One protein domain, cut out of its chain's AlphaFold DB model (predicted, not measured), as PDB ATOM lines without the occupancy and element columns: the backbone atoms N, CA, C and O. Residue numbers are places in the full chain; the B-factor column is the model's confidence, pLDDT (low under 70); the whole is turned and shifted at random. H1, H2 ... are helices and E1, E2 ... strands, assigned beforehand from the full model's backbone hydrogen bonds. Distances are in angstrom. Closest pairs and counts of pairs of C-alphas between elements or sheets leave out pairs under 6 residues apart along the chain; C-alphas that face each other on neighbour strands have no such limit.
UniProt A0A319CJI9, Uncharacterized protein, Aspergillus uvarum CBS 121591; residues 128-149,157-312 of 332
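AT A GLANCE: This is residues 128 to 149 and 157 to 312 of the 332 residues of an uncharacterized protein of Aspergillus uvarum CBS 121591 (UniProt A0A319CJI9). One twisted wall of six strands has H3 and H6 packed on one face, with H5 over that same side, reaching H3, H4 and H6; no named helix is on the opposite face. The small pair H1 and H2 lies off at one end of the domain, and the tail of residues 142 to 149 runs out toward the other. The printed part has 178 residues with six named helices and six named strands, in the order E1 E2 H1 H2 E3 H3 H4 E4 H5 E5 H6 E6, and its class is mixed, helices and strands. The sheet runs E2 E1 E3 E4 E5 E6 and is mixed: E2 is antiparallel to E1, and the other neighbours are parallel. The whole is compact, with a radius of gyration of the C-alphas of 17.5 A and spans of 53 by 44 by 33 A.

IN THESE COORDINATES: Find C-alpha 133 at (-26.948, -18.622, 55.018); from there strand E1 runs 23.8 A to residue 141. After the cut, E2 takes residues 160 to 168 and is 22.5 A long. Next come two helices, H1 at residues 171 to 174 and H2 at 177 to 186. Strand E3, residues 207 to 211, is followed at once by H3, residues 212 to 217, and then by H4, residues 223 to 226. E4 is residues 231 to 236. Look at C-alpha 248, (-5.874, -28.726, 39.644), for the start of H5, which runs 18.7 A to residue 260. E5, residues 265 to 275, measures 22.5 A and bends by 100 degrees at residue 272. H6, residues 276 to 296, is the longest helix at 31.0 A. E6, residues 304 to 311, measures 20.5 A and ends at C-alpha 311, (-25.254, -45.837, 49.515).

HOW THE PARTS SIT: Begin with the sheet, where E2 and E6 are the edge strands. E2 and E1 are antiparallel, with N 137 and O 164 3.0 A apart, within hydrogen-bond range. The parallel pairs show the same range: N 136 and O 209 at 2.8 A for E1 and E3, N 210 and O 233 at 2.8 A for E3 and E4, N 234 and O 267 at 2.7 A for E4 and E5, N 268 and O 306 at 2.8 A for E5 and E6. Three strand-helix-strand units, parallel neighbour strands joined through helices, have right-handed crossovers: E3, H3 H4, E4; E4, H5, E5; and E5, H6, E6. H6 is on the sheet at a height of 9.4 A, over E6 and along it at 10 degrees on the local plane; their closest C-alphas are those of Arg 276 and Val 310, 6.1 A apart. H3 is on the same face at a height of 7.2 A. H5 is the hub. Its residues 250 to 254 touch H3, closest at the C-alphas of Trp 250 and Leu 216, 6.4 A; the lines are only just about perpendicular, at 71 degrees. H5 and H6 only just touch, with 3 pairs of C-alphas within 8 A, closest at Arg 259 and Ile 293, 7.1 A, at a steep tilt of 57 degrees, the same way. H4 and H5 also only just touch with 3 pairs, closest at the C-alphas of Leu 226 and Met 260, 6.0 A. H1 and H2, not on the sheet, touch only at the corner, closest at the C-alphas of Met 173 and His 180, 4.9 A. In H5 every O i to N i+4 pair is within hydrogen-bond range; H2 has 5 of 6, H6 15 of 17, H3 0 of 2 with 2 of 3 O i to N i+3 pairs, and H1 and H4 are too short for such a pair.

THE WHOLE: The two C-alphas farthest apart are those of Gly 149 and Glu 178, 59.4 A. Residues 150 to 156 are not printed, and C-alphas 149 and 157 stand 16.1 A apart across the cut. Of the links printed whole, H2 to E3, with 20 residues, and E4 to H5, with 11, are long. The mean pLDDT of the printed part is 72.7; look for values under 70 in, among others, residues 136 to 149 and 157 to 205.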
ATOM      1  N   ALA A 128     -25.347 -14.776  66.043       61.28
ATOM      2  CA  ALA A 128     -24.748 -15.998  66.571       61.28
ATOM      3  C   ALA A 128     -25.685 -17.213  66.426       61.28
ATOM      4  O   ALA A 128     -25.253 -18.267  65.964       61.28
ATOM      5  N   ASP A 129     -26.967 -17.046  66.757       62.78
ATOM      6  CA  ASP A 129     -27.967 -18.122  66.774       62.78
ATOM      7  C   ASP A 129     -28.601 -18.368  65.394       62.78
ATOM      8  O   ASP A 129     -29.080 -19.467  65.090       62.78
ATOM      9  N   HIS A 130     -28.612 -17.353  64.527       61.84
ATOM     10  CA  HIS A 130     -29.122 -17.440  63.160       61.84
ATOM     11  C   HIS A 130     -28.034 -17.034  62.167       61.84
ATOM     12  O   HIS A 130     -28.084 -15.931  61.609       61.84
ATOM     13  N   PRO A 131     -27.058 -17.928  61.915       65.06
ATOM     14  CA  PRO A 131     -26.004 -17.652  60.958       65.06
ATOM     15  C   PRO A 131     -26.609 -17.298  59.604       65.06
ATOM     16  O   PRO A 131     -27.493 -17.999  59.097       65.06
ATOM     17  N   THR A 132     -26.113 -16.225  58.990       68.56
ATOM     18  CA  THR A 132     -26.510 -15.860  57.630       68.56
ATOM     19  C   THR A 132     -26.139 -17.009  56.703       68.56
ATOM     20  O   THR A 132     -24.975 -17.407  56.627       68.56
ATOM     21  N   ARG A 133     -27.135 -17.553  56.002       69.81
ATOM     22  CA  ARG A 133     -26.948 -18.622  55.018       69.81
ATOM     23  C   ARG A 133     -27.033 -18.032  53.625       69.81
ATOM     24  O   ARG A 133     -27.999 -17.340  53.294       69.81
ATOM     25  N   VAL A 134     -26.044 -18.334  52.796       69.44
ATOM     26  CA  VAL A 134     -26.045 -17.927  51.389       69.44
ATOM     27  C   VAL A 134     -25.927 -19.166  50.530       69.44
ATOM     28  O   VAL A 134     -25.028 -19.979  50.729       69.44
ATOM     29  N   SER A 135     -26.831 -19.288  49.565       70.06
ATOM     30  CA  SER A 135     -26.768 -20.309  48.529       70.06
ATOM     31  C   SER A 135     -26.399 -19.660  47.203       70.06
ATOM     32  O   SER A 135     -27.055 -18.712  46.768       70.06
ATOM     33  N   ILE A 136     -25.344 -20.158  46.568       68.88
ATOM     34  CA  ILE A 136     -24.913 -19.750  45.234       68.88
ATOM     35  C   ILE A 136     -25.116 -20.931  44.303       68.88
ATOM     36  O   ILE A 136     -24.352 -21.901  44.321       68.88
ATOM     37  N   THR A 137     -26.142 -20.813  43.470       66.44
ATOM     38  CA  THR A 137     -26.520 -21.835  42.499       66.44
ATOM     39  C   THR A 137     -26.455 -21.282  41.086       66.44
ATOM     40  O   THR A 137     -26.691 -20.094  40.830       66.44
ATOM     41  N   CYS A 138     -26.146 -22.155  40.142       64.06
ATOM     42  CA  CYS A 138     -26.162 -21.820  38.734       64.06
ATOM     43  C   CYS A 138     -27.607 -21.852  38.219       64.06
ATOM     44  O   CYS A 138     -28.281 -22.874  38.310       64.06
ATOM     45  N   SER A 139     -28.088 -20.748  37.643       56.75
ATOM     46  CA  SER A 139     -29.401 -20.717  36.980       56.75
ATOM     47  C   SER A 139     -29.320 -21.051  35.488       56.75
ATOM     48  O   SER A 139     -30.349 -21.195  34.832       56.75
ATOM     49  N   GLY A 140     -28.113 -21.214  34.932       54.25
ATOM     50  CA  GLY A 140     -27.939 -21.691  33.564       54.25
ATOM     51  C   GLY A 140     -26.484 -21.886  33.150       54.25
ATOM     52  O   GLY A 140     -25.606 -21.097  33.498       54.25
ATOM     53  N   TYR A 141     -26.235 -22.911  32.336       59.50
ATOM     54  CA  TYR A 141     -24.917 -23.254  31.795       59.50
ATOM     55  C   TYR A 141     -24.796 -22.842  30.317       59.50
ATOM     56  O   TYR A 141     -25.776 -22.846  29.571       59.50
ATOM     57  N   THR A 142     -23.596 -22.485  29.845       55.16
ATOM     58  CA  THR A 142     -23.314 -22.464  28.402       55.16
ATOM     59  C   THR A 142     -23.502 -23.886  27.870       55.16
ATOM     60  O   THR A 142     -23.077 -24.820  28.547       55.16
ATOM     61  N   PRO A 143     -24.041 -24.083  26.662       50.34
ATOM     62  CA  PRO A 143     -24.100 -25.412  26.064       50.34
ATOM     63  C   PRO A 143     -22.702 -26.043  25.990       50.34
ATOM     64  O   PRO A 143     -21.721 -25.357  25.683       50.34
ATOM     65  N   ALA A 144     -22.621 -27.341  26.295       54.16
ATOM     66  CA  ALA A 144     -21.390 -28.114  26.169       54.16
ATOM     67  C   ALA A 144     -20.869 -28.000  24.729       54.16
ATOM     68  O   ALA A 144     -21.608 -28.225  23.768       54.16
ATOM     69  N   ARG A 145     -19.600 -27.617  24.567       51.19
ATOM     70  CA  ARG A 145     -18.950 -27.576  23.254       51.19
ATOM     71  C   ARG A 145     -18.109 -28.829  23.088       51.19
ATOM     72  O   ARG A 145     -17.301 -29.149  23.958       51.19
ATOM     73  N   ARG A 146     -18.269 -29.511  21.950       48.41
ATOM     74  CA  ARG A 146     -17.299 -30.528  21.541       48.41
ATOM     75  C   ARG A 146     -15.955 -29.831  21.308       48.41
ATOM     76  O   ARG A 146     -15.947 -28.801  20.626       48.41
ATOM     77  N   PRO A 147     -14.844 -30.339  21.863       51.50
ATOM     78  CA  PRO A 147     -13.531 -29.843  21.484       51.50
ATOM     79  C   PRO A 147     -13.380 -30.004  19.966       51.50
ATOM     80  O   PRO A 147     -13.620 -31.080  19.420       51.50
ATOM     81  N   GLN A 148     -13.041 -28.921  19.266       50.81
ATOM     82  CA  GLN A 148     -12.606 -29.007  17.873       50.81
ATOM     83  C   GLN A 148     -11.218 -29.653  17.880       50.81
ATOM     84  O   GLN A 148     -10.210 -28.985  18.082       50.81
ATOM     85  N   GLY A 149     -11.187 -30.977  17.765       52.62
ATOM     86  CA  GLY A 149      -9.966 -31.770  17.815       52.62
ATOM     87  C   GLY A 149     -10.283 -33.250  18.009       52.62
ATOM     88  O   GLY A 149     -11.264 -33.602  18.655       52.62
ATOM     89  N   GLN A 157     -17.952 -29.897  30.131       51.78
ATOM     90  CA  GLN A 157     -19.089 -29.301  30.826       51.78
ATOM     91  C   GLN A 157     -19.109 -27.793  30.554       51.78
ATOM     92  O   GLN A 157     -18.075 -27.117  30.578       51.78
ATOM     93  N   GLY A 158     -20.299 -27.282  30.247       48.84
ATOM     94  CA  GLY A 158     -20.523 -25.867  30.010       48.84
ATOM     95  C   GLY A 158     -19.985 -25.001  31.143       48.84
ATOM     96  O   GLY A 158     -20.076 -25.365  32.311       48.84
ATOM     97  N   ARG A 159     -19.461 -23.819  30.817       56.53
ATOM     98  CA  ARG A 159     -19.225 -22.789  31.828       56.53
ATOM     99  C   ARG A 159     -20.571 -22.233  32.282       56.53
ATOM    100  O   ARG A 159     -21.441 -22.007  31.447       56.53
ATOM    101  N   PRO A 160     -20.772 -21.978  33.567       56.34
ATOM    102  CA  PRO A 160     -21.999 -21.342  34.017       56.34
ATOM    103  C   PRO A 160     -22.134 -19.910  33.450       56.34
ATOM    104  O   PRO A 160     -21.145 -19.192  33.298       56.34
ATOM    105  N   ARG A 161     -23.354 -19.525  33.044       51.97
ATOM    106  CA  ARG A 161     -23.686 -18.254  32.361       51.97
ATOM    107  C   ARG A 161     -24.353 -17.237  33.275       51.97
ATOM    108  O   ARG A 161     -24.092 -16.044  33.144       51.97
ATOM    109  N   ILE A 162     -25.259 -17.701  34.129       53.59
ATOM    110  CA  ILE A 162     -26.085 -16.867  35.000       53.59
ATOM    111  C   ILE A 162     -26.070 -17.527  36.374       53.59
ATOM    112  O   ILE A 162     -26.232 -18.742  36.488       53.59
ATOM    113  N   TYR A 163     -25.844 -16.723  37.406       60.50
ATOM    114  CA  TYR A 163     -25.883 -17.182  38.787       60.50
ATOM    115  C   TYR A 163     -27.097 -16.578  39.469       60.50
ATOM    116  O   TYR A 163     -27.361 -15.382  39.328       60.50
ATOM    117  N   ALA A 164     -27.797 -17.401  40.235       51.12
ATOM    118  CA  ALA A 164     -28.723 -16.936  41.244       51.12
ATOM    119  C   ALA A 164     -28.029 -17.138  42.590       51.12
ATOM    120  O   ALA A 164     -27.728 -18.265  42.979       51.12
ATOM    121  N   ALA A 165     -27.742 -16.044  43.286       55.16
ATOM    122  CA  ALA A 165     -27.332 -16.117  44.676       55.16
ATOM    123  C   ALA A 165     -28.517 -15.669  45.537       55.16
ATOM    124  O   ALA A 165     -29.113 -14.614  45.318       55.16
ATOM    125  N   THR A 166     -28.900 -16.523  46.477       54.25
ATOM    126  CA  THR A 166     -29.969 -16.267  47.440       54.25
ATOM    127  C   THR A 166     -29.320 -16.121  48.805       54.25
ATOM    128  O   THR A 166     -28.714 -17.063  49.316       54.25
ATOM    129  N   ALA A 167     -29.403 -14.923  49.379       57.62
ATOM    130  CA  ALA A 167     -29.008 -14.679  50.758       57.62
ATOM    131  C   ALA A 167     -30.261 -14.724  51.634       57.62
ATOM    132  O   ALA A 167     -31.200 -13.957  51.413       57.62
ATOM    133  N   PHE A 168     -30.272 -15.609  52.625       57.62
ATOM    134  CA  PHE A 168     -31.296 -15.594  53.660       57.62
ATOM    135  C   PHE A 168     -30.859 -14.587  54.719       57.62
ATOM    136  O   PHE A 168     -29.984 -14.865  55.537       57.62
ATOM    137  N   MET A 169     -31.417 -13.380  54.638       58.19
ATOM    138  CA  MET A 169     -31.164 -12.337  55.628       58.19
ATOM    139  C   MET A 169     -31.827 -12.711  56.958       58.19
ATOM    140  O   MET A 169     -32.983 -13.146  56.944       58.19
ATOM    141  N   PRO A 170     -31.150 -12.523  58.105       58.03
ATOM    142  CA  PRO A 170     -31.783 -12.688  59.403       58.03
ATOM    143  C   PRO A 170     -33.036 -11.809  59.496       58.03
ATOM    144  O   PRO A 170     -32.981 -10.644  59.085       58.03
ATOM    145  N   PRO A 171     -34.146 -12.306  60.078       60.09
ATOM    146  CA  PRO A 171     -35.394 -11.547  60.203       60.09
ATOM    147  C   PRO A 171     -35.207 -10.156  60.824       60.09
ATOM    148  O   PRO A 171     -35.891  -9.204  60.459       60.09
ATOM    149  N   LEU A 172     -34.221 -10.013  61.712       57.66
ATOM    150  CA  LEU A 172     -33.867  -8.762  62.379       57.66
ATOM    151  C   LEU A 172     -33.324  -7.662  61.441       57.66
ATOM    152  O   LEU A 172     -33.489  -6.484  61.751       57.66
ATOM    153  N   MET A 173     -32.802  -7.995  60.248       58.00
ATOM    154  CA  MET A 173     -32.482  -6.993  59.212       58.00
ATOM    155  C   MET A 173     -33.716  -6.282  58.652       58.00
ATOM    156  O   MET A 173     -33.598  -5.207  58.065       58.00
ATOM    157  N   LEU A 174     -34.890  -6.894  58.806       59.91
ATOM    158  CA  LEU A 174     -36.159  -6.412  58.267       59.91
ATOM    159  C   LEU A 174     -36.986  -5.668  59.322       59.91
ATOM    160  O   LEU A 174     -38.070  -5.176  59.019       59.91
ATOM    161  N   VAL A 175     -36.488  -5.585  60.561       59.44
ATOM    162  CA  VAL A 175     -37.259  -5.079  61.702       59.44
ATOM    163  C   VAL A 175     -37.411  -3.560  61.673       59.44
ATOM    164  O   VAL A 175     -38.500  -3.059  61.946       59.44
ATOM    165  N   ASN A 176     -36.353  -2.803  61.359       63.00
ATOM    166  CA  ASN A 176     -36.440  -1.353  61.156       63.00
ATOM    167  C   ASN A 176     -35.217  -0.793  60.406       63.00
ATOM    168  O   ASN A 176     -34.229  -1.487  60.177       63.00
ATOM    169  N   GLY A 177     -35.280   0.495  60.046       59.69
ATOM    170  CA  GLY A 177     -34.218   1.182  59.304       59.69
ATOM    171  C   GLY A 177     -32.877   1.282  60.042       59.69
ATOM    172  O   GLY A 177     -31.840   1.342  59.391       59.69
ATOM    173  N   GLU A 178     -32.866   1.259  61.373       63.28
ATOM    174  CA  GLU A 178     -31.639   1.332  62.173       63.28
ATOM    175  C   GLU A 178     -30.932  -0.026  62.249       63.28
ATOM    176  O   GLU A 178     -29.726  -0.109  62.025       63.28
ATOM    177  N   ALA A 179     -31.695  -1.100  62.466       61.25
ATOM    178  CA  ALA A 179     -31.227  -2.474  62.347       61.25
ATOM    179  C   ALA A 179     -30.725  -2.743  60.926       61.25
ATOM    180  O   ALA A 179     -29.639  -3.283  60.754       61.25
ATOM    181  N   HIS A 180     -31.450  -2.270  59.906       61.22
ATOM    182  CA  HIS A 180     -30.996  -2.323  58.521       61.22
ATOM    183  C   HIS A 180     -29.716  -1.506  58.300       61.22
ATOM    184  O   HIS A 180     -28.827  -1.968  57.601       61.22
ATOM    185  N   ALA A 181     -29.574  -0.306  58.872       61.25
ATOM    186  CA  ALA A 181     -28.366   0.509  58.724       61.25
ATOM    187  C   ALA A 181     -27.143  -0.156  59.377       61.25
ATOM    188  O   ALA A 181     -26.093  -0.262  58.742       61.25
ATOM    189  N   LEU A 182     -27.291  -0.656  60.607       60.97
ATOM    190  CA  LEU A 182     -26.257  -1.418  61.310       60.97
ATOM    191  C   LEU A 182     -25.904  -2.689  60.541       60.97
ATOM    192  O   LEU A 182     -24.735  -2.917  60.241       60.97
ATOM    193  N   ALA A 183     -26.906  -3.462  60.128       56.69
ATOM    194  CA  ALA A 183     -26.708  -4.651  59.320       56.69
ATOM    195  C   ALA A 183     -26.035  -4.304  57.984       56.69
ATOM    196  O   ALA A 183     -24.981  -4.825  57.683       56.69
ATOM    197  N   SER A 184     -26.524  -3.342  57.209       54.78
ATOM    198  CA  SER A 184     -25.945  -2.972  55.906       54.78
ATOM    199  C   SER A 184     -24.458  -2.583  55.956       54.78
ATOM    200  O   SER A 184     -23.751  -2.787  54.973       54.78
ATOM    201  N   ARG A 185     -23.943  -2.094  57.097       55.78
ATOM    202  CA  ARG A 185     -22.497  -1.866  57.304       55.78
ATOM    203  C   ARG A 185     -21.694  -3.167  57.399       55.78
ATOM    204  O   ARG A 185     -20.541  -3.201  56.973       55.78
ATOM    205  N   HIS A 186     -22.310  -4.222  57.923       52.06
ATOM    206  CA  HIS A 186     -21.767  -5.578  58.004       52.06
ATOM    207  C   HIS A 186     -22.055  -6.427  56.747       52.06
ATOM    208  O   HIS A 186     -21.348  -7.397  56.489       52.06
ATOM    209  N   TYR A 187     -23.059  -6.065  55.938       51.50
ATOM    210  CA  TYR A 187     -23.493  -6.803  54.746       51.50
ATOM    211  C   TYR A 187     -22.957  -6.109  53.478       51.50
ATOM    212  O   TYR A 187     -23.576  -5.183  52.955       51.50
ATOM    213  N   ARG A 188     -21.790  -6.533  52.972       55.09
ATOM    214  CA  ARG A 188     -21.174  -5.970  51.749       55.09
ATOM    215  C   ARG A 188     -21.565  -6.771  50.496       55.09
ATOM    216  O   ARG A 188     -22.022  -7.906  50.564       55.09
ATOM    217  N   ARG A 189     -21.390  -6.182  49.306       52.59
ATOM    218  CA  ARG A 189     -21.549  -6.897  48.021       52.59
ATOM    219  C   ARG A 189     -20.367  -7.851  47.812       52.59
ATOM    220  O   ARG A 189     -19.364  -7.454  47.225       52.59
ATOM    221  N   ALA A 190     -20.499  -9.078  48.303       50.50
ATOM    222  CA  ALA A 190     -19.451 -10.098  48.273       50.50
ATOM    223  C   ALA A 190     -19.299 -10.778  46.904       50.50
ATOM    224  O   ALA A 190     -18.194 -11.079  46.465       50.50
ATOM    225  N   PHE A 191     -20.405 -11.005  46.194       52.41
ATOM    226  CA  PHE A 191     -20.394 -11.780  44.953       52.41
ATOM    227  C   PHE A 191     -20.497 -10.853  43.751       52.41
ATOM    228  O   PHE A 191     -21.390 -10.014  43.699       52.41
ATOM    229  N   ARG A 192     -19.595 -10.979  42.776       48.72
ATOM    230  CA  ARG A 192     -19.713 -10.292  41.483       48.72
ATOM    231  C   ARG A 192     -20.284 -11.273  40.464       48.72
ATOM    232  O   ARG A 192     -19.748 -12.366  40.302       48.72
ATOM    233  N   GLY A 193     -21.358 -10.896  39.769       49.28
ATOM    234  CA  GLY A 193     -21.833 -11.657  38.611       49.28
ATOM    235  C   GLY A 193     -20.789 -11.690  37.482       49.28
ATOM    236  O   GLY A 193     -19.860 -10.880  37.476       49.28
ATOM    237  N   VAL A 194     -20.966 -12.585  36.495       43.12
ATOM    238  CA  VAL A 194     -20.056 -12.792  35.333       43.12
ATOM    239  C   VAL A 194     -19.667 -11.486  34.621       43.12
ATOM    240  O   VAL A 194     -18.588 -11.397  34.047       43.12
ATOM    241  N   LEU A 195     -20.535 -10.471  34.667       48.62
ATOM    242  CA  LEU A 195     -20.372  -9.183  33.982       48.62
ATOM    243  C   LEU A 195     -20.226  -7.991  34.947       48.62
ATOM    244  O   LEU A 195     -20.513  -6.859  34.577       48.62
ATOM    245  N   GLY A 196     -19.873  -8.226  36.214       43.03
ATOM    246  CA  GLY A 196     -19.782  -7.165  37.228       43.03
ATOM    247  C   GLY A 196     -21.132  -6.582  37.681       43.03
ATOM    248  O   GLY A 196     -21.160  -5.728  38.565       43.03
ATOM    249  N   GLY A 197     -22.250  -7.055  37.121       35.44
ATOM    250  CA  GLY A 197     -23.604  -6.654  37.495       35.44
ATOM    251  C   GLY A 197     -24.182  -7.472  38.653       35.44
ATOM    252  O   GLY A 197     -23.955  -8.678  38.740       35.44
ATOM    253  N   GLY A 198     -24.954  -6.797  39.514       43.16
ATOM    254  CA  GLY A 198     -25.857  -7.421  40.487       43.16
ATOM    255  C   GLY A 198     -25.154  -8.239  41.563       43.16
ATOM    256  O   GLY A 198     -25.345  -9.447  41.643       43.16
ATOM    257  N   GLY A 199     -24.333  -7.590  42.390       44.22
ATOM    258  CA  GLY A 199     -23.780  -8.276  43.549       44.22
ATOM    259  C   GLY A 199     -24.850  -8.543  44.595       44.22
ATOM    260  O   GLY A 199     -25.588  -7.630  44.967       44.22
ATOM    261  N   VAL A 200     -24.937  -9.786  45.064       47.72
ATOM    262  CA  VAL A 200     -25.810 -10.120  46.188       47.72
ATOM    263  C   VAL A 200     -25.278  -9.415  47.429       47.72
ATOM    264  O   VAL A 200     -24.102  -9.547  47.775       47.72
ATOM    265  N   LEU A 201     -26.149  -8.620  48.056       43.47
ATOM    266  CA  LEU A 201     -25.959  -8.126  49.415       43.47
ATOM    267  C   LEU A 201     -26.062  -9.338  50.333       43.47
ATOM    268  O   LEU A 201     -27.145  -9.729  50.755       43.47
ATOM    269  N   ALA A 202     -24.931  -9.973  50.576       45.94
ATOM    270  CA  ALA A 202     -24.812 -11.015  51.567       45.94
ATOM    271  C   ALA A 202     -23.893 -10.465  52.653       45.94
ATOM    272  O   ALA A 202     -22.773 -10.058  52.353       45.94
ATOM    273  N   ALA A 203     -24.326 -10.475  53.917       45.72
ATOM    274  CA  ALA A 203     -23.326 -10.628  54.964       45.72
ATOM    275  C   ALA A 203     -22.596 -11.899  54.619       45.72
ATOM    276  O   ALA A 203     -23.234 -12.896  54.266       45.72
ATOM    277  N   TYR A 204     -21.277 -11.815  54.679       56.38
ATOM    278  CA  TYR A 204     -20.433 -12.977  54.538       56.38
ATOM    279  C   TYR A 204     -20.998 -14.055  55.459       56.38
ATOM    280  O   TYR A 204     -21.136 -13.819  56.664       56.38
ATOM    281  N   PRO A 205     -21.504 -15.141  54.864       60.78
ATOM    282  CA  PRO A 205     -22.298 -16.087  55.600       60.78
ATOM    283  C   PRO A 205     -21.392 -16.821  56.570       60.78
ATOM    284  O   PRO A 205     -20.257 -17.144  56.227       60.78
ATOM    285  N   SER A 206     -21.914 -17.177  57.737       71.31
ATOM    286  CA  SER A 206     -21.262 -18.215  58.533       71.31
ATOM    287  C   SER A 206     -21.343 -19.554  57.788       71.31
ATOM    288  O   SER A 206     -20.464 -20.386  57.952       71.31
ATOM    289  N   ILE A 207     -22.356 -19.742  56.923       79.75
ATOM    290  CA  ILE A 207     -22.571 -20.966  56.134       79.75
ATOM    291  C   ILE A 207     -22.749 -20.650  54.638       79.75
ATOM    292  O   ILE A 207     -23.785 -20.117  54.218       79.75
ATOM    293  N   LEU A 208     -21.765 -21.019  53.817       81.69
ATOM    294  CA  LEU A 208     -21.813 -20.864  52.358       81.69
ATOM    295  C   LEU A 208     -22.171 -22.182  51.672       81.69
ATOM    296  O   LEU A 208     -21.371 -23.110  51.676       81.69
ATOM    297  N   THR A 209     -23.310 -22.235  50.987       84.62
ATOM    298  CA  THR A 209     -23.637 -23.329  50.065       84.62
ATOM    299  C   THR A 209     -23.293 -22.912  48.642       84.62
ATOM    300  O   THR A 209     -23.796 -21.904  48.150       84.62
ATOM    301  N   ILE A 210     -22.435 -23.669  47.964       81.94
ATOM    302  CA  ILE A 210     -21.895 -23.284  46.660       81.94
ATOM    303  C   ILE A 210     -21.693 -24.491  45.746       81.94
ATOM    304  O   ILE A 210     -21.129 -25.506  46.139       81.94
ATOM    305  N   GLU A 211     -22.111 -24.386  44.485       83.06
ATOM    306  CA  GLU A 211     -21.756 -25.392  43.480       83.06
ATOM    307  C   GLU A 211     -20.245 -25.393  43.211       83.06
ATOM    308  O   GLU A 211     -19.627 -24.342  43.028       83.06
ATOM    309  N   LYS A 212     -19.640 -26.582  43.107       85.88
ATOM    310  CA  LYS A 212     -18.194 -26.773  42.910       85.88
ATOM    311  C   LYS A 212     -17.599 -25.873  41.825       85.88
ATOM    312  O   LYS A 212     -16.531 -25.294  42.019       85.88
ATOM    313  N   ALA A 213     -18.276 -25.742  40.687       77.50
ATOM    314  CA  ALA A 213     -17.802 -24.936  39.563       77.50
ATOM    315  C   ALA A 213     -17.749 -23.422  39.871       77.50
ATOM    316  O   ALA A 213     -16.989 -22.700  39.228       77.50
ATOM    317  N   MET A 214     -18.506 -22.948  40.866       75.69
ATOM    318  CA  MET A 214     -18.593 -21.531  41.242       75.69
ATOM    319  C   MET A 214     -17.446 -21.072  42.137       75.69
ATOM    320  O   MET A 214     -17.185 -19.877  42.220       75.69
ATOM    321  N   ILE A 215     -16.727 -21.994  42.780       79.19
ATOM    322  CA  ILE A 215     -15.608 -21.665  43.680       79.19
ATOM    323  C   ILE A 215     -14.526 -20.855  42.955       79.19
ATOM    324  O   ILE A 215     -13.917 -19.953  43.524       79.19
ATOM    325  N   LEU A 216     -14.345 -21.103  41.655       77.00
ATOM    326  CA  LEU A 216     -13.406 -20.362  40.809       77.00
ATOM    327  C   LEU A 216     -13.735 -18.868  40.666       77.00
ATOM    328  O   LEU A 216     -12.889 -18.103  40.208       77.00
ATOM    329  N   LEU A 217     -14.950 -18.462  41.027       70.81
ATOM    330  CA  LEU A 217     -15.467 -17.105  40.872       70.81
ATOM    331  C   LEU A 217     -15.451 -16.320  42.182       70.81
ATOM    332  O   LEU A 217     -15.756 -15.129  42.178       70.81
ATOM    333  N   LEU A 218     -15.111 -16.976  43.295       72.75
ATOM    334  CA  LEU A 218     -15.000 -16.308  44.580       72.75
ATOM    335  C   LEU A 218     -13.862 -15.272  44.524       72.75
ATOM    336  O   LEU A 218     -12.769 -15.589  44.027       72.75
ATOM    337  N   PRO A 219     -14.100 -14.030  44.985       69.12
ATOM    338  CA  PRO A 219     -13.048 -13.034  45.131       69.12
ATOM    339  C   PRO A 219     -12.162 -13.418  46.319       69.12
ATOM    340  O   PRO A 219     -12.557 -13.294  47.472       69.12
ATOM    341  N   MET A 220     -10.971 -13.933  46.019       74.50
ATOM    342  CA  MET A 220     -10.001 -14.389  47.031       74.50
ATOM    343  C   MET A 220      -8.983 -13.304  47.398       74.50
ATOM    344  O   MET A 220      -8.101 -13.528  48.215       74.50
ATOM    345  N   ASP A 221      -9.084 -12.134  46.770       70.38
ATOM    346  CA  ASP A 221      -8.228 -10.963  46.967       70.38
ATOM    347  C   ASP A 221      -8.542 -10.196  48.262       70.38
ATOM    348  O   ASP A 221      -7.835  -9.256  48.615       70.38
ATOM    349  N   ARG A 222      -9.595 -10.589  48.989       67.06
ATOM    350  CA  ARG A 222     -10.073  -9.900  50.191       67.06
ATOM    351  C   ARG A 222     -10.135 -10.870  51.363       67.06
ATOM    352  O   ARG A 222     -11.120 -11.568  51.549       67.06
ATOM    353  N   ALA A 223      -9.080 -10.906  52.170       66.00
ATOM    354  CA  ALA A 223      -8.998 -11.808  53.320       66.00
ATOM    355  C   ALA A 223     -10.119 -11.585  54.342       66.00
ATOM    356  O   ALA A 223     -10.673 -12.537  54.881       66.00
ATOM    357  N   GLU A 224     -10.474 -10.322  54.580       64.31
ATOM    358  CA  GLU A 224     -11.532  -9.924  55.515       64.31
ATOM    359  C   GLU A 224     -12.885 -10.565  55.186       64.31
ATOM    360  O   GLU A 224     -13.656 -10.879  56.088       64.31
ATOM    361  N   ASP A 225     -13.131 -10.810  53.901       63.12
ATOM    362  CA  ASP A 225     -14.384 -11.345  53.380       63.12
ATOM    363  C   ASP A 225     -14.549 -12.843  53.705       63.12
ATOM    364  O   ASP A 225     -15.662 -13.326  53.908       63.12
ATOM    365  N   LEU A 226     -13.444 -13.589  53.796       71.81
ATOM    366  CA  LEU A 226     -13.444 -15.031  54.072       71.81
ATOM    367  C   LEU A 226     -13.359 -15.353  55.570       71.81
ATOM    368  O   LEU A 226     -13.756 -16.437  55.987       71.81
ATOM    369  N   ARG A 227     -12.914 -14.402  56.402       71.38
ATOM    370  CA  ARG A 227     -12.721 -14.596  57.852       71.38
ATOM    371  C   ARG A 227     -13.996 -14.884  58.642       71.38
ATOM    372  O   ARG A 227     -13.916 -15.403  59.747       71.38
ATOM    373  N   LEU A 228     -15.160 -14.521  58.111       69.81
ATOM    374  CA  LEU A 228     -16.453 -14.748  58.769       69.81
ATOM    375  C   LEU A 228     -17.073 -16.108  58.418       69.81
ATOM    376  O   LEU A 228     -18.072 -16.499  59.019       69.81
ATOM    377  N   LEU A 229     -16.486 -16.820  57.453       76.56
ATOM    378  CA  LEU A 229     -16.973 -18.109  56.999       76.56
ATOM    379  C   LEU A 229     -16.551 -19.204  57.983       76.56
ATOM    380  O   LEU A 229     -15.364 -19.488  58.132       76.56
ATOM    381  N   THR A 230     -17.529 -19.838  58.626       80.44
ATOM    382  CA  THR A 230     -17.296 -20.940  59.573       80.44
ATOM    383  C   THR A 230     -17.642 -22.300  58.979       80.44
ATOM    384  O   THR A 230     -17.099 -23.311  59.408       80.44
ATOM    385  N   GLU A 231     -18.531 -22.352  57.991       87.62
ATOM    386  CA  GLU A 231     -18.963 -23.581  57.339       87.62
ATOM    387  C   GLU A 231     -19.105 -23.373  55.832       87.62
ATOM    388  O   GLU A 231     -19.607 -22.347  55.363       87.62
ATOM    389  N   ILE A 232     -18.718 -24.382  55.061       89.38
ATOM    390  CA  ILE A 232     -18.920 -24.393  53.615       89.38
ATOM    391  C   ILE A 232     -19.505 -25.732  53.172       89.38
ATOM    392  O   ILE A 232     -19.009 -26.801  53.522       89.38
ATOM    393  N   VAL A 233     -20.568 -25.659  52.381       90.00
ATOM    394  CA  VAL A 233     -21.234 -26.791  51.747       90.00
ATOM    395  C   VAL A 233     -20.977 -26.700  50.249       90.00
ATOM    396  O   VAL A 233     -21.516 -25.834  49.558       90.00
ATOM    397  N   VAL A 234     -20.150 -27.594  49.723       90.06
ATOM    398  CA  VAL A 234     -19.841 -27.667  48.297       90.06
ATOM    399  C   VAL A 234     -20.765 -28.684  47.638       90.06
ATOM    400  O   VAL A 234     -20.693 -29.877  47.927       90.06
ATOM    401  N   ILE A 235     -21.610 -28.226  46.715       86.88
ATOM    402  CA  ILE A 235     -22.453 -29.105  45.902       86.88
ATOM    403  C   ILE A 235     -21.608 -29.667  44.760       86.88
ATOM    404  O   ILE A 235     -21.078 -28.919  43.929       86.88
ATOM    405  N   VAL A 236     -21.477 -30.990  44.713       89.06
ATOM    406  CA  VAL A 236     -20.641 -31.698  43.744       89.06
ATOM    407  C   VAL A 236     -21.488 -32.683  42.951       89.06
ATOM    408  O   VAL A 236     -22.138 -33.552  43.520       89.06
ATOM    409  N   CYS A 237     -21.428 -32.597  41.624       85.94
ATOM    410  CA  CYS A 237     -21.966 -33.643  40.760       85.94
ATOM    411  C   CYS A 237     -20.885 -34.706  40.517       85.94
ATOM    412  O   CYS A 237     -19.836 -34.357  39.954       85.94
ATOM    413  N   PRO A 238     -21.093 -35.973  40.921       84.06
ATOM    414  CA  PRO A 238     -20.197 -37.061  40.548       84.06
ATOM    415  C   PRO A 238     -20.099 -37.197  39.022       84.06
ATOM    416  O   PRO A 238     -21.059 -36.949  38.289       84.06
ATOM    417  N   GLY A 239     -18.911 -37.546  38.529       78.88
ATOM    418  CA  GLY A 239     -18.686 -37.840  37.117       78.88
ATOM    419  C   GLY A 239     -19.181 -39.236  36.725       78.88
ATOM    420  O   GLY A 239     -19.712 -39.981  37.547       78.88
ATOM    421  N   ALA A 240     -18.952 -39.614  35.464       72.81
ATOM    422  CA  ALA A 240     -19.222 -40.970  34.989       72.81
ATOM    423  C   ALA A 240     -18.494 -42.018  35.857       72.81
ATOM    424  O   ALA A 240     -17.319 -41.847  36.194       72.81
ATOM    425  N   GLY A 241     -19.204 -43.087  36.230       74.44
ATOM    426  CA  GLY A 241     -18.703 -44.102  37.164       74.44
ATOM    427  C   GLY A 241     -18.631 -43.631  38.621       74.44
ATOM    428  O   GLY A 241     -17.788 -44.130  39.368       74.44
ATOM    429  N   GLU A 242     -19.453 -42.639  38.995       77.69
ATOM    430  CA  GLU A 242     -19.666 -42.178  40.380       77.69
ATOM    431  C   GLU A 242     -18.395 -41.652  41.062       77.69
ATOM    432  O   GLU A 242     -18.245 -41.654  42.284       77.69
ATOM    433  N   ARG A 243     -17.438 -41.176  40.257       80.12
ATOM    434  CA  ARG A 243     -16.181 -40.616  40.756       80.12
ATOM    435  C   ARG A 243     -16.316 -39.125  41.012       80.12
ATOM    436  O   ARG A 243     -16.714 -38.358  40.135       80.12
ATOM    437  N   VAL A 244     -15.873 -38.697  42.185       84.62
ATOM    438  CA  VAL A 244     -15.661 -37.283  42.491       84.62
ATOM    439  C   VAL A 244     -14.224 -36.925  42.115       84.62
ATOM    440  O   VAL A 244     -13.281 -37.423  42.717       84.62
ATOM    441  N   ALA A 245     -14.046 -36.088  41.093       81.62
ATOM    442  CA  ALA A 245     -12.724 -35.675  40.612       81.62
ATOM    443  C   ALA A 245     -12.549 -34.162  40.726       81.62
ATOM    444  O   ALA A 245     -13.406 -33.418  40.254       81.62
ATOM    445  N   PHE A 246     -11.442 -33.685  41.287       85.69
ATOM    446  CA  PHE A 246     -11.139 -32.257  41.419       85.69
ATOM    447  C   PHE A 246     -10.086 -31.843  40.390       85.69
ATOM    448  O   PHE A 246      -9.086 -32.528  40.205       85.69
ATOM    449  N   SER A 247     -10.316 -30.736  39.680       83.50
ATOM    450  CA  SER A 247      -9.307 -30.210  38.759       83.50
ATOM    451  C   SER A 247      -8.226 -29.468  39.539       83.50
ATOM    452  O   SER A 247      -8.521 -28.843  40.556       83.50
ATOM    453  N   ARG A 248      -6.992 -29.456  39.025       83.94
ATOM    454  CA  ARG A 248      -5.874 -28.726  39.644       83.94
ATOM    455  C   ARG A 248      -6.210 -27.259  39.926       83.94
ATOM    456  O   ARG A 248      -6.012 -26.780  41.030       83.94
ATOM    457  N   ARG A 249      -6.816 -26.568  38.956       82.69
ATOM    458  CA  ARG A 249      -7.228 -25.164  39.109       82.69
ATOM    459  C   ARG A 249      -8.267 -24.961  40.217       82.69
ATOM    460  O   ARG A 249      -8.278 -23.923  40.867       82.69
ATOM    461  N   TRP A 250      -9.188 -25.913  40.376       87.62
ATOM    462  CA  TRP A 250     -10.160 -25.864  41.465       87.62
ATOM    463  C   TRP A 250      -9.463 -26.055  42.808       87.62
ATOM    464  O   TRP A 250      -9.713 -25.282  43.723       87.62
ATOM    465  N   TRP A 251      -8.559 -27.033  42.878       86.62
ATOM    466  CA  TRP A 251      -7.777 -27.352  44.066       86.62
ATOM    467  C   TRP A 251      -6.948 -26.153  44.545       86.62
ATOM    468  O   TRP A 251      -7.162 -25.713  45.667       86.62
ATOM    469  N   GLU A 252      -6.155 -25.526  43.669       87.75
ATOM    470  CA  GLU A 252      -5.350 -24.332  44.001       87.75
ATOM    471  C   GLU A 252      -6.228 -23.196  44.554       87.75
ATOM    472  O   GLU A 252      -5.882 -22.503  45.508       87.75
ATOM    473  N   ARG A 253      -7.412 -22.991  43.962       85.50
ATOM    474  CA  ARG A 253      -8.333 -21.943  44.417       85.50
ATOM    475  C   ARG A 253      -8.969 -22.286  45.760       85.50
ATOM    476  O   ARG A 253      -9.185 -21.389  46.570       85.50
ATOM    477  N   PHE A 254      -9.307 -23.551  45.969       88.50
ATOM    478  CA  PHE A 254      -9.943 -24.021  47.189       88.50
ATOM    479  C   PHE A 254      -8.967 -24.038  48.366       88.50
ATOM    480  O   PHE A 254      -9.339 -23.659  49.466       88.50
ATOM    481  N   GLU A 255      -7.704 -24.367  48.129       88.50
ATOM    482  CA  GLU A 255      -6.636 -24.270  49.124       88.50
ATOM    483  C   GLU A 255      -6.482 -22.834  49.653       88.50
ATOM    484  O   GLU A 255      -6.436 -22.619  50.863       88.50
ATOM    485  N   ILE A 256      -6.514 -21.828  48.764       87.56
ATOM    486  CA  ILE A 256      -6.531 -20.414  49.175       87.56
ATOM    487  C   ILE A 256      -7.756 -20.121  50.054       87.56
ATOM    488  O   ILE A 256      -7.647 -19.378  51.021       87.56
ATOM    489  N   LEU A 257      -8.921 -20.707  49.754       86.56
ATOM    490  CA  LEU A 257     -10.121 -20.534  50.580       86.56
ATOM    491  C   LEU A 257      -9.918 -21.086  51.988       86.56
ATOM    492  O   LEU A 257     -10.187 -20.383  52.959       86.56
ATOM    493  N   LEU A 258      -9.431 -22.322  52.077       88.56
ATOM    494  CA  LEU A 258      -9.217 -23.025  53.339       88.56
ATOM    495  C   LEU A 258      -8.188 -22.319  54.230       88.56
ATOM    496  O   LEU A 258      -8.367 -22.287  55.442       88.56
ATOM    497  N   ARG A 259      -7.142 -21.721  53.646       86.75
ATOM    498  CA  ARG A 259      -6.133 -20.948  54.393       86.75
ATOM    499  C   ARG A 259      -6.658 -19.621  54.937       86.75
ATOM    500  O   ARG A 259      -6.178 -19.133  55.950       86.75
ATOM    501  N   MET A 260      -7.606 -19.003  54.240       82.81
ATOM    502  CA  MET A 260      -8.053 -17.640  54.548       82.81
ATOM    503  C   MET A 260      -9.284 -17.609  55.461       82.81
ATOM    504  O   MET A 260      -9.528 -16.602  56.129       82.81
ATOM    505  N   ALA A 261     -10.071 -18.687  55.468       80.69
ATOM    506  CA  ALA A 261     -11.293 -18.812  56.248       80.69
ATOM    507  C   ALA A 261     -11.079 -19.713  57.480       80.69
ATOM    508  O   ALA A 261     -10.578 -20.827  57.327       80.69
ATOM    509  N   PRO A 262     -11.515 -19.302  58.687       81.69
ATOM    510  CA  PRO A 262     -11.490 -20.136  59.888       81.69
ATOM    511  C   PRO A 262     -12.641 -21.161  59.868       81.69
ATOM    512  O   PRO A 262     -13.558 -21.134  60.695       81.69
ATOM    513  N   LEU A 263     -12.613 -22.053  58.879       85.06
ATOM    514  CA  LEU A 263     -13.637 -23.066  58.663       85.06
ATOM    515  C   LEU A 263     -13.606 -24.116  59.770       85.06
ATOM    516  O   LEU A 263     -12.598 -24.768  60.012       85.06
ATOM    517  N   ARG A 264     -14.761 -24.328  60.395       86.25
ATOM    518  CA  ARG A 264     -15.018 -25.412  61.346       86.25
ATOM    519  C   ARG A 264     -15.553 -26.661  60.655       86.25
ATOM    520  O   ARG A 264     -15.298 -27.766  61.120       86.25
ATOM    521  N   ARG A 265     -16.301 -26.494  59.558       89.12
ATOM    522  CA  ARG A 265     -16.967 -27.597  58.853       89.12
ATOM    523  C   ARG A 265     -16.906 -27.442  57.337       89.12
ATOM    524  O   ARG A 265     -17.167 -26.363  56.798       89.12
ATOM    525  N   LEU A 266     -16.623 -28.548  56.662       92.81
ATOM    526  CA  LEU A 266     -16.665 -28.711  55.216       92.81
ATOM    527  C   LEU A 266     -17.615 -29.865  54.869       92.81
ATOM    528  O   LEU A 266     -17.356 -31.018  55.189       92.81
ATOM    529  N   GLU A 267     -18.703 -29.576  54.164       93.38
ATOM    530  CA  GLU A 267     -19.620 -30.595  53.646       93.38
ATOM    531  C   GLU A 267     -19.488 -30.692  52.122       93.38
ATOM    532  O   GLU A 267     -19.609 -29.697  51.408       93.38
ATOM    533  N   LEU A 268     -19.284 -31.896  51.601       91.88
ATOM    534  CA  LEU A 268     -19.413 -32.222  50.186       91.88
ATOM    535  C   LEU A 268     -20.776 -32.868  49.960       91.88
ATOM    536  O   LEU A 268     -20.965 -34.065  50.194       91.88
ATOM    537  N   ARG A 269     -21.723 -32.062  49.480       91.56
ATOM    538  CA  ARG A 269     -23.072 -32.517  49.158       91.56
ATOM    539  C   ARG A 269     -23.125 -33.007  47.720       91.56
ATOM    540  O   ARG A 269     -23.040 -32.220  46.777       91.56
ATOM    541  N   LEU A 270     -23.264 -34.308  47.545       88.44
ATOM    542  CA  LEU A 270     -23.327 -34.944  46.242       88.44
ATOM    543  C   LEU A 270     -24.744 -34.820  45.663       88.44
ATOM    544  O   LEU A 270     -25.739 -34.912  46.380       88.44
ATOM    545  N   THR A 271     -24.862 -34.592  44.357       86.31
ATOM    546  CA  THR A 271     -26.181 -34.565  43.692       86.31
ATOM    547  C   THR A 271     -26.749 -35.959  43.437       86.31
ATOM    548  O   THR A 271     -27.939 -36.098  43.179       86.31
ATOM    549  N   SER A 272     -25.899 -36.982  43.481       85.44
ATOM    550  CA  SER A 272     -26.251 -38.399  43.399       85.44
ATOM    551  C   SER A 272     -25.422 -39.171  44.418       85.44
ATOM    552  O   SER A 272     -24.334 -38.722  44.789       85.44
ATOM    553  N   SER A 273     -25.928 -40.313  44.877       86.69
ATOM    554  CA  SER A 273     -25.196 -41.146  45.825       86.69
ATOM    555  C   SER A 273     -23.960 -41.769  45.176       86.69
ATOM    556  O   SER A 273     -23.909 -41.971  43.962       86.69
ATOM    557  N   ILE A 274     -22.938 -42.019  45.992       87.69
ATOM    558  CA  ILE A 274     -21.756 -42.789  45.601       87.69
ATOM    559  C   ILE A 274     -21.592 -43.972  46.556       87.69
ATOM    560  O   ILE A 274     -21.966 -43.861  47.730       87.69
ATOM    561  N   PRO A 275     -20.990 -45.080  46.107       87.81
ATOM    562  CA  PRO A 275     -20.809 -46.246  46.942       87.81
ATOM    563  C   PRO A 275     -19.734 -45.978  47.993       87.81
ATOM    564  O   PRO A 275     -18.744 -45.272  47.757       87.81
ATOM    565  N   ARG A 276     -19.889 -46.588  49.167       86.44
ATOM    566  CA  ARG A 276     -19.034 -46.344  50.341       86.44
ATOM    567  C   ARG A 276     -17.532 -46.503  50.086       86.44
ATOM    568  O   ARG A 276     -16.731 -45.738  50.618       86.44
ATOM    569  N   TYR A 277     -17.128 -47.437  49.222       85.56
ATOM    570  CA  TYR A 277     -15.713 -47.624  48.877       85.56
ATOM    571  C   TYR A 277     -15.111 -46.425  48.116       85.56
ATOM    572  O   TYR A 277     -13.902 -46.207  48.174       85.56
ATOM    573  N   ARG A 278     -15.930 -45.616  47.426       86.81
ATOM    574  CA  ARG A 278     -15.497 -44.383  46.746       86.81
ATOM    575  C   ARG A 278     -15.336 -43.211  47.707       86.81
ATOM    576  O   ARG A 278     -14.488 -42.357  47.458       86.81
ATOM    577  N   VAL A 279     -16.079 -43.199  48.816       88.12
ATOM    578  CA  VAL A 279     -15.944 -42.184  49.878       88.12
ATOM    579  C   VAL A 279     -14.531 -42.194  50.453       88.12
ATOM    580  O   VAL A 279     -13.960 -41.134  50.688       88.12
ATOM    581  N   ARG A 280     -13.920 -43.380  50.586       86.69
ATOM    582  CA  ARG A 280     -12.531 -43.518  51.043       86.69
ATOM    583  C   ARG A 280     -11.554 -42.696  50.199       86.69
ATOM    584  O   ARG A 280     -10.757 -41.963  50.767       86.69
ATOM    585  N   GLY A 281     -11.667 -42.745  48.871       87.94
ATOM    586  CA  GLY A 281     -10.799 -41.962  47.985       87.94
ATOM    587  C   GLY A 281     -11.015 -40.448  48.103       87.94
ATOM    588  O   GLY A 281     -10.068 -39.677  47.973       87.94
ATOM    589  N   VAL A 282     -12.245 -40.007  48.392       88.94
ATOM    590  CA  VAL A 282     -12.534 -38.590  48.675       88.94
ATOM    591  C   VAL A 282     -11.905 -38.172  50.005       88.94
ATOM    592  O   VAL A 282     -11.253 -37.132  50.068       88.94
ATOM    593  N   ASN A 283     -12.039 -38.998  51.042       90.56
ATOM    594  CA  ASN A 283     -11.440 -38.737  52.348       90.56
ATOM    595  C   ASN A 283      -9.911 -38.695  52.273       90.56
ATOM    596  O   ASN A 283      -9.312 -37.779  52.820       90.56
ATOM    597  N   GLU A 284      -9.282 -39.632  51.562       91.06
ATOM    598  CA  GLU A 284      -7.828 -39.654  51.346       91.06
ATOM    599  C   GLU A 284      -7.346 -38.390  50.618       91.06
ATOM    600  O   GLU A 284      -6.353 -37.784  51.019       91.06
ATOM    601  N   TYR A 285      -8.089 -37.934  49.604       90.19
ATOM    602  CA  TYR A 285      -7.789 -36.689  48.898       90.19
ATOM    603  C   TYR A 285      -7.804 -35.467  49.833       90.19
ATOM    604  O   TYR A 285      -6.857 -34.679  49.835       90.19
ATOM    605  N   PHE A 286      -8.853 -35.306  50.647       91.56
ATOM    606  CA  PHE A 286      -8.945 -34.172  51.572       91.56
ATOM    607  C   PHE A 286      -7.995 -34.292  52.762       91.56
ATOM    608  O   PHE A 286      -7.455 -33.278  53.191       91.56
ATOM    609  N   ALA A 287      -7.719 -35.502  53.251       91.56
ATOM    610  CA  ALA A 287      -6.710 -35.725  54.281       91.56
ATOM    611  C   ALA A 287      -5.318 -35.277  53.806       91.56
ATOM    612  O   ALA A 287      -4.607 -34.598  54.548       91.56
ATOM    613  N   SER A 288      -4.959 -35.580  52.552       91.75
ATOM    614  CA  SER A 288      -3.723 -35.084  51.935       91.75
ATOM    615  C   SER A 288      -3.699 -33.554  51.872       91.75
ATOM    616  O   SER A 288      -2.703 -32.948  52.254       91.75
ATOM    617  N   LEU A 289      -4.796 -32.929  51.434       89.75
ATOM    618  CA  LEU A 289      -4.917 -31.469  51.352       89.75
ATOM    619  C   LEU A 289      -4.786 -30.796  52.725       89.75
ATOM    620  O   LEU A 289      -4.052 -29.823  52.874       89.75
ATOM    621  N   PHE A 290      -5.486 -31.301  53.738       92.75
ATOM    622  CA  PHE A 290      -5.431 -30.740  55.087       92.75
ATOM    623  C   PHE A 290      -4.037 -30.873  55.696       92.75
ATOM    624  O   PHE A 290      -3.559 -29.929  56.318       92.75
ATOM    625  N   SER A 291      -3.364 -31.999  55.451       90.94
ATOM    626  CA  SER A 291      -1.985 -32.210  55.900       90.94
ATOM    627  C   SER A 291      -1.019 -31.209  55.258       90.94
ATOM    628  O   SER A 291      -0.149 -30.673  55.937       90.94
ATOM    629  N   GLU A 292      -1.183 -30.913  53.966       90.69
ATOM    630  CA  GLU A 292      -0.364 -29.925  53.254       90.69
ATOM    631  C   GLU A 292      -0.579 -28.499  53.781       90.69
ATOM    632  O   GLU A 292       0.380 -27.751  53.972       90.69
ATOM    633  N   ILE A 293      -1.828 -28.120  54.066       88.19
ATOM    634  CA  ILE A 293      -2.134 -26.807  54.646       88.19
ATOM    635  C   ILE A 293      -1.550 -26.695  56.056       88.19
ATOM    636  O   ILE A 293      -0.886 -25.706  56.348       88.19
ATOM    637  N   GLN A 294      -1.736 -27.718  56.891       89.81
ATOM    638  CA  GLN A 294      -1.216 -27.747  58.258       89.81
ATOM    639  C   GLN A 294       0.322 -27.745  58.306       89.81
ATOM    640  O   GLN A 294       0.918 -27.182  59.221       89.81
ATOM    641  N   ALA A 295       0.985 -28.339  57.309       89.88
ATOM    642  CA  ALA A 295       2.439 -28.266  57.181       89.88
ATOM    643  C   ALA A 295       2.933 -26.844  56.850       89.88
ATOM    644  O   ALA A 295       4.046 -26.483  57.228       89.88
ATOM    645  N   ALA A 296       2.122 -26.044  56.148       87.19
ATOM    646  CA  ALA A 296       2.434 -24.655  55.813       87.19
ATOM    647  C   ALA A 296       2.035 -23.658  56.918       87.19
ATOM    648  O   ALA A 296       2.636 -22.590  57.017       87.19
ATOM    649  N   ASP A 297       1.034 -23.999  57.729       86.50
ATOM    650  CA  ASP A 297       0.534 -23.206  58.849       86.50
ATOM    651  C   ASP A 297       0.190 -24.137  60.020       86.50
ATOM    652  O   ASP A 297      -0.861 -24.777  60.050       86.50
ATOM    653  N   THR A 298       1.096 -24.222  60.995       82.44
ATOM    654  CA  THR A 298       0.956 -25.129  62.142       82.44
ATOM    655  C   THR A 298      -0.171 -24.734  63.095       82.44
ATOM    656  O   THR A 298      -0.600 -25.564  63.895       82.44
ATOM    657  N   GLU A 299      -0.639 -23.483  63.037       84.69
ATOM    658  CA  GLU A 299      -1.768 -22.994  63.837       84.69
ATOM    659  C   GLU A 299      -3.120 -23.277  63.157       84.69
ATOM    660  O   GLU A 299      -4.176 -23.135  63.781       84.69
ATOM    661  N   TRP A 300      -3.106 -23.714  61.895       88.44
ATOM    662  CA  TRP A 300      -4.311 -24.038  61.145       88.44
ATOM    663  C   TRP A 300      -4.973 -25.329  61.648       88.44
ATOM    664  O   TRP A 300      -4.326 -26.353  61.882       88.44
ATOM    665  N   VAL A 301      -6.301 -25.293  61.776       86.81
ATOM    666  CA  VAL A 301      -7.121 -26.412  62.261       86.81
ATOM    667  C   VAL A 301      -7.968 -26.964  61.121       86.81
ATOM    668  O   VAL A 301      -8.701 -26.219  60.469       86.81
ATOM    669  N   ALA A 302      -7.903 -28.281  60.910       87.62
ATOM    670  CA  ALA A 302      -8.679 -28.944  59.870       87.62
ATOM    671  C   ALA A 302     -10.191 -28.917  60.173       87.62
ATOM    672  O   ALA A 302     -10.593 -29.254  61.291       87.62
ATOM    673  N   PRO A 303     -11.042 -28.563  59.192       89.44
ATOM    674  CA  PRO A 303     -12.487 -28.610  59.363       89.44
ATOM    675  C   PRO A 303     -12.999 -30.055  59.393       89.44
ATOM    676  O   PRO A 303     -12.440 -30.936  58.736       89.44
ATOM    677  N   ASP A 304     -14.122 -30.281  60.079       91.19
ATOM    678  CA  ASP A 304     -14.842 -31.558  60.003       91.19
ATOM    679  C   ASP A 304     -15.363 -31.784  58.575       91.19
ATOM    680  O   ASP A 304     -16.108 -30.950  58.048       91.19
ATOM    681  N   LEU A 305     -14.955 -32.891  57.945       92.12
ATOM    682  CA  LEU A 305     -15.323 -33.245  56.575       92.12
ATOM    683  C   LEU A 305     -16.500 -34.216  56.568       92.12
ATOM    684  O   LEU A 305     -16.403 -35.339  57.058       92.12
ATOM    685  N   GLN A 306     -17.575 -33.832  55.888       91.69
ATOM    686  CA  GLN A 306     -18.738 -34.689  55.677       91.69
ATOM    687  C   GLN A 306     -19.000 -34.891  54.190       91.69
ATOM    688  O   GLN A 306     -18.955 -33.941  53.414       91.69
ATOM    689  N   VAL A 307     -19.285 -36.128  53.781       90.94
ATOM    690  CA  VAL A 307     -19.529 -36.492  52.378       90.94
ATOM    691  C   VAL A 307     -20.827 -37.282  52.287       90.94
ATOM    692  O   VAL A 307     -20.974 -38.302  52.956       90.94
ATOM    693  N   GLY A 308     -21.763 -36.845  51.446       88.38
ATOM    694  CA  GLY A 308     -22.988 -37.605  51.193       88.38
ATOM    695  C   GLY A 308     -23.907 -36.953  50.166       88.38
ATOM    696  O   GLY A 308     -23.681 -35.798  49.814       88.38
ATOM    697  N   PRO A 309     -24.947 -37.648  49.671       86.19
ATOM    698  CA  PRO A 309     -25.421 -38.982  50.053       86.19
ATOM    699  C   PRO A 309     -24.473 -40.131  49.666       86.19
ATOM    700  O   PRO A 309     -23.762 -40.060  48.667       86.19
ATOM    701  N   VAL A 310     -24.479 -41.199  50.468       86.44
ATOM    702  CA  VAL A 310     -23.693 -42.431  50.278       86.44
ATOM    703  C   VAL A 310     -24.654 -43.611  50.343       86.44
ATOM    704  O   VAL A 310     -25.525 -43.622  51.212       86.44
ATOM    705  N   HIS A 311     -24.503 -44.586  49.452       85.81
ATOM    706  CA  HIS A 311     -25.254 -45.837  49.515       85.81
ATOM    707  C   HIS A 311     -24.332 -47.013  49.843       85.81
ATOM    708  O   HIS A 311     -23.170 -47.062  49.422       85.81
ATOM    709  N   ASP A 312     -24.850 -47.946  50.638       78.62
ATOM    710  CA  ASP A 312     -24.186 -49.216  50.898       78.62
ATOM    711  C   ASP A 312     -24.495 -50.147  49.717       78.62
ATOM    712  O   ASP A 312     -25.627 -50.587  49.537       78.62
TER     713      ASP A 312